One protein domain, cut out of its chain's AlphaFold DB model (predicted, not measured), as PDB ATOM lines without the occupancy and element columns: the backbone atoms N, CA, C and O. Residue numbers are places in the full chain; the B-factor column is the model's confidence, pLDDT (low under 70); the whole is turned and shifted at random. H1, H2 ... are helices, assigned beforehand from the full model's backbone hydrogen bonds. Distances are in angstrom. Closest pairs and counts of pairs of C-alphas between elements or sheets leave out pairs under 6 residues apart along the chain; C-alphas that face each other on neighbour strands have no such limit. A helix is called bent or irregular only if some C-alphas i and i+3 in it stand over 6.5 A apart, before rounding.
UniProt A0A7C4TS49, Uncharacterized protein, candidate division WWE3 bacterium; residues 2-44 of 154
ATOM      1  N   LEU A   2     118.947  61.225 102.583       64.19
ATOM      2  CA  LEU A   2     119.058  61.177 104.057       64.19
ATOM      3  C   LEU A   2     120.131  62.106 104.660       64.19
ATOM      4  O   LEU A   2     119.841  62.825 105.609       64.19
ATOM      5  N   TYR A   3     121.338  62.161 104.090       66.69
ATOM      6  CA  TYR A   3     122.403  63.057 104.579       66.69
ATOM      7  C   TYR A   3     122.046  64.546 104.472       66.69
ATOM      8  O   TYR A   3     122.257  65.303 105.414       66.69
ATOM      9  N   ILE A   4     121.447  64.957 103.352       75.06
ATOM     10  CA  ILE A   4     121.021  66.347 103.123       75.06
ATOM     11  C   ILE A   4     119.935  66.738 104.130       75.06
ATOM     12  O   ILE A   4     119.988  67.819 104.704       75.06
ATOM     13  N   PHE A   5     118.990  65.835 104.400       72.50
ATOM     14  CA  PHE A   5     117.946  66.055 105.395       72.50
ATOM     15  C   PHE A   5     118.511  66.247 106.814       72.50
ATOM     16  O   PHE A   5     118.104  67.176 107.509       72.50
ATOM     17  N   LYS A   6     119.503  65.442 107.228       68.88
ATOM     18  CA  LYS A   6     120.175  65.597 108.535       68.88
ATOM     19  C   LYS A   6     120.920  66.929 108.647       68.88
ATOM     20  O   LYS A   6     120.793  67.619 109.654       68.88
ATOM     21  N   ILE A   7     121.631  67.328 107.591       75.44
ATOM     22  CA  ILE A   7     122.314  68.629 107.531       75.44
ATOM     23  C   ILE A   7     121.302  69.775 107.627       75.44
ATOM     24  O   ILE A   7     121.519  70.722 108.378       75.44
ATOM     25  N   LEU A   8     120.169  69.687 106.927       79.94
ATOM     26  CA  LEU A   8     119.115  70.700 107.000       79.94
ATOM     27  C   LEU A   8     118.498  70.798 108.397       79.94
ATOM     28  O   LEU A   8     118.269  71.909 108.866       79.94
ATOM     29  N   LEU A   9     118.277  69.673 109.086       73.50
ATOM     30  CA  LEU A   9     117.827  69.687 110.480       73.50
ATOM     31  C   LEU A   9     118.866  70.326 111.407       73.50
ATOM     32  O   LEU A   9     118.479  71.119 112.261       73.50
ATOM     33  N   PHE A  10     120.165  70.054 111.209       72.62
ATOM     34  CA  PHE A  10     121.239  70.734 111.946       72.62
ATOM     35  C   PHE A  10     121.143  72.237 111.787       72.62
ATOM     36  O   PHE A  10     121.039  72.985 112.753       72.62
ATOM     37  N   VAL A  11     121.195  72.666 110.529       82.56
ATOM     38  CA  VAL A  11     121.302  74.066 110.171       82.56
ATOM     39  C   VAL A  11     120.033  74.772 110.614       82.56
ATOM     40  O   VAL A  11     120.127  75.809 111.250       82.56
ATOM     41  N   GLY A  12     118.861  74.175 110.390       83.44
ATOM     42  CA  GLY A  12     117.583  74.695 110.862       83.44
ATOM     43  C   GLY A  12     117.542  74.857 112.380       83.44
ATOM     44  O   GLY A  12     117.185  75.924 112.865       83.44
ATOM     45  N   PHE A  13     117.973  73.850 113.138       77.50
ATOM     46  CA  PHE A  13     118.038  73.910 114.598       77.50
ATOM     47  C   PHE A  13     118.974  75.020 115.109       77.50
ATOM     48  O   PHE A  13     118.595  75.795 115.993       77.50
ATOM     49  N   TRP A  14     120.171  75.153 114.534       78.38
ATOM     50  CA  TRP A  14     121.112  76.213 114.912       78.38
ATOM     51  C   TRP A  14     120.646  77.595 114.467       78.38
ATOM     52  O   TRP A  14     120.790  78.554 115.222       78.38
ATOM     53  N   VAL A  15     120.032  77.704 113.290       86.44
ATOM     54  CA  VAL A  15     119.418  78.943 112.806       86.44
ATOM     55  C   VAL A  15     118.287  79.364 113.740       86.44
ATOM     56  O   VAL A  15     118.271  80.509 114.172       86.44
ATOM     57  N   LEU A  16     117.391  78.453 114.129       84.19
ATOM     58  CA  LEU A  16     116.324  78.741 115.092       84.19
ATOM     59  C   LEU A  16     116.882  79.159 116.455       84.19
ATOM     60  O   LEU A  16     116.382  80.108 117.053       84.19
ATOM     61  N   SER A  17     117.946  78.503 116.918       77.69
ATOM     62  CA  SER A  17     118.624  78.868 118.166       77.69
ATOM     63  C   SER A  17     119.207  80.285 118.089       77.69
ATOM     64  O   SER A  17     118.969  81.102 118.980       77.69
ATOM     65  N   LEU A  18     119.903  80.623 116.997       82.38
ATOM     66  CA  LEU A  18     120.443  81.965 116.747       82.38
ATOM     67  C   LEU A  18     119.337  83.020 116.637       82.38
ATOM     68  O   LEU A  18     119.448  84.088 117.236       82.38
ATOM     69  N   LEU A  19     118.254  82.721 115.919       86.19
ATOM     70  CA  LEU A  19     117.085  83.594 115.816       86.19
ATOM     71  C   LEU A  19     116.441  83.821 117.188       86.19
ATOM     72  O   LEU A  19     116.084  84.952 117.507       86.19
ATOM     73  N   GLY A  20     116.365  82.782 118.025       83.00
ATOM     74  CA  GLY A  20     115.936  82.882 119.418       83.00
ATOM     75  C   GLY A  20     116.788  83.880 120.203       83.00
ATOM     76  O   GLY A  20     116.248  84.813 120.798       83.00
ATOM     77  N   PHE A  21     118.116  83.769 120.119       79.38
ATOM     78  CA  PHE A  21     119.033  84.724 120.747       79.38
ATOM     79  C   PHE A  21     118.873  86.154 120.212       79.38
ATOM     80  O   PHE A  21     118.830  87.098 120.995       79.38
ATOM     81  N   LEU A  22     118.729  86.350 118.900       83.50
ATOM     82  CA  LEU A  22     118.510  87.683 118.321       83.50
ATOM     83  C   LEU A  22     117.156  88.278 118.736       83.50
ATOM     84  O   LEU A  22     117.037  89.485 118.957       83.50
ATOM     85  N   SER A  23     116.143  87.426 118.900       86.50
ATOM     86  CA  SER A  23     114.811  87.830 119.346       86.50
ATOM     87  C   SER A  23     114.762  88.258 120.816       86.50
ATOM     88  O   SER A  23     113.790  88.902 121.204       86.50
ATOM     89  N   LEU A  24     115.811  88.003 121.618       85.00
ATOM     90  CA  LEU A  24     115.891  88.432 123.025       85.00
ATOM     91  C   LEU A  24     115.661  89.934 123.188       85.00
ATOM     92  O   LEU A  24     114.973  90.333 124.121       85.00
ATOM     93  N   LYS A  25     116.169  90.762 122.263       86.75
ATOM     94  CA  LYS A  25     115.940  92.217 122.281       86.75
ATOM     95  C   LYS A  25     114.467  92.578 122.073       86.75
ATOM     96  O   LYS A  25     113.990  93.568 122.613       86.75
ATOM     97  N   LEU A  26     113.749  91.817 121.249       87.94
ATOM     98  CA  LEU A  26     112.325  92.048 121.016       87.94
ATOM     99  C   LEU A  26     111.505  91.536 122.205       87.94
ATOM    100  O   LEU A  26     110.606  92.217 122.686       87.94
ATOM    101  N   LEU A  27     111.838  90.347 122.703       88.62
ATOM    102  CA  LEU A  27     111.176  89.700 123.833       88.62
ATOM    103  C   LEU A  27     111.397  90.441 125.160       88.62
ATOM    104  O   LEU A  27     110.488  90.453 125.991       88.62
ATOM    105  N   SER A  28     112.544  91.103 125.348       89.19
ATOM    106  CA  SER A  28     112.829  91.906 126.544       89.19
ATOM    107  C   SER A  28     111.847  93.059 126.718       89.19
ATOM    108  O   SER A  28     111.485  93.374 127.842       89.19
ATOM    109  N   THR A  29     111.317  93.616 125.625       88.81
ATOM    110  CA  THR A  29     110.300  94.680 125.699       88.81
ATOM    111  C   THR A  29     108.946  94.202 126.230       88.81
ATOM    112  O   THR A  29     108.135  95.016 126.663       88.81
ATOM    113  N   LYS A  30     108.677  92.887 126.190       90.94
ATOM    114  CA  LYS A  30     107.382  92.296 126.569       90.94
ATOM    115  C   LYS A  30     107.413  91.557 127.904       90.94
ATOM    116  O   LYS A  30     106.390  91.501 128.582       90.94
ATOM    117  N   PHE A  31     108.553  90.981 128.286       92.81
ATOM    118  CA  PHE A  31     108.670  90.132 129.473       92.81
ATOM    119  C   PHE A  31     109.766  90.631 130.420       92.81
ATOM    120  O   PHE A  31     110.950  90.536 130.102       92.81
ATOM    121  N   LYS A  32     109.383  91.043 131.639       90.44
ATOM    122  CA  LYS A  32     110.308  91.551 132.679       90.44
ATOM    123  C   LYS A  32     111.457  90.592 133.019       90.44
ATOM    124  O   LYS A  32     112.567  91.022 133.320       90.44
ATOM    125  N   LEU A  33     111.208  89.278 132.982       89.81
ATOM    126  CA  LEU A  33     112.258  88.280 133.212       89.81
ATOM    127  C   LEU A  33     113.331  88.333 132.113       89.81
ATOM    128  O   LEU A  33     114.522  88.279 132.412       89.81
ATOM    129  N   ILE A  34     112.907  88.472 130.854       89.62
ATOM    130  CA  ILE A  34     113.799  88.531 129.690       89.62
ATOM    131  C   ILE A  34     114.529  89.875 129.646       89.62
ATOM    132  O   ILE A  34     115.713  89.901 129.333       89.62
ATOM    133  N   GLU A  35     113.865  90.967 130.028       91.56
ATOM    134  CA  GLU A  35     114.482  92.283 130.231       91.56
ATOM    135  C   GLU A  35     115.675  92.211 131.185       91.56
ATOM    136  O   GLU A  35     116.790  92.565 130.811       91.56
ATOM    137  N   LYS A  36     115.484  91.620 132.371       90.62
ATOM    138  CA  LYS A  36     116.556  91.468 133.363       90.62
ATOM    139  C   LYS A  36     117.744  90.650 132.836       90.62
ATOM    140  O   LYS A  36     118.897  90.974 133.136       90.62
ATOM    141  N   ILE A  37     117.478  89.591 132.066       89.19
ATOM    142  CA  ILE A  37     118.520  88.774 131.425       89.19
ATOM    143  C   ILE A  37     119.258  89.602 130.366       89.19
ATOM    144  O   ILE A  37     120.487  89.654 130.375       89.19
ATOM    145  N   TYR A  38     118.520  90.279 129.486       89.81
ATOM    146  CA  TYR A  38     119.066  91.100 128.410       89.81
ATOM    147  C   TYR A  38     119.948  92.238 128.943       89.81
ATOM    148  O   TYR A  38     121.080  92.399 128.488       89.81
ATOM    149  N   ASP A  39     119.498  92.955 129.973       90.81
ATOM    150  CA  ASP A  39     120.274  94.023 130.608       90.81
ATOM    151  C   ASP A  39     121.549  93.496 131.269       90.81
ATOM    152  O   ASP A  39     122.608  94.124 131.190       90.81
ATOM    153  N   SER A  40     121.477  92.316 131.889       89.25
ATOM    154  CA  SER A  40     122.647  91.664 132.485       89.25
ATOM    155  C   SER A  40     123.686  91.297 131.424       89.25
ATOM    156  O   SER A  40     124.877  91.496 131.653       89.25
ATOM    157  N   LEU A  41     123.252  90.828 130.250       87.50
ATOM    158  CA  LEU A  41     124.138  90.558 129.113       87.50
ATOM    159  C   LEU A  41     124.758  91.850 128.565       87.50
ATOM    160  O   LEU A  41     125.964  91.897 128.309       87.50
ATOM    161  N   LEU A  42     123.971  92.924 128.440       89.25
ATOM    162  CA  LEU A  42     124.452  94.212 127.935       89.25
ATOM    163  C   LEU A  42     125.535  94.847 128.814       89.25
ATOM    164  O   LEU A  42     126.377  95.574 128.283       89.25
ATOM    165  N   ARG A  43     125.591  94.544 130.119       90.12
ATOM    166  CA  ARG A  43     126.684  95.004 131.003       90.12
ATOM    167  C   ARG A  43     128.064  94.513 130.564       90.12
ATOM    168  O   ARG A  43     129.062  95.160 130.870       90.12
ATOM    169  N   TYR A  44     128.134  93.404 129.830       88.19
ATOM    170  CA  TYR A  44     129.388  92.833 129.341       88.19
ATOM    171  C   TYR A  44     129.734  93.243 127.905       88.19
ATOM    172  O   TYR A  44     130.808  92.877 127.430       88.19
TER     173      TYR A  44
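This is residues 2 to 44 of the 154 residues of an uncharacterized protein of candidate division WWE3 bacterium (UniProt A0A7C4TS49). One long helix, H1, makes the length of this model, and a short helix, H2, is set across its far end, so that the two meet in a corner like an L. Residues 2 to 20 of H1 stick out as a free arm, and a kink near residue 22 comes before the corner. The printed part has 43 residues, with two named helices in the order H1, H2 and no named strand; its class is all helix. It is extended, with a radius of gyration of the C-alphas of 14.5 A, and its outline is flat, spanning 42 by 22 by 11 A.

H1, residues 2 to 28, has a kink of 37 degrees near residue 22. It is irregular, but only just: C-alphas 22 and 25 are 6.55 A apart. H1 touches H2, residues 32 to 42, with its residues 24 to 28 alone. The closest C-alphas of the two are those of Ser 28 and Glu 35, 4.1 A apart. Their lines are about perpendicular, at 82 degrees, H1's line being a rough one. Residues 2 to 20, which belong to H1, stand free. In H2 every O i to N i+4 pair is within hydrogen-bond range; in H1 it is 21 of 23.

H1 measures 38.6 A from C-alpha 2 at (119.058, 61.177, 104.057) to C-alpha 28 at (112.829, 91.906, 126.544). H2 measures 15.2 A from its first to its last C-alpha and ends with C-alpha 42 at (124.452, 94.212, 127.935).

The two C-alphas farthest apart are those of Leu 2 and Arg 43, at 43.9 A. The printed part has no cut, and the link from H1 to H2, with 3 residues between them, is tight. The mean pLDDT of the printed part is 83.6; residues 2 to 3 and residue 6 are under 70.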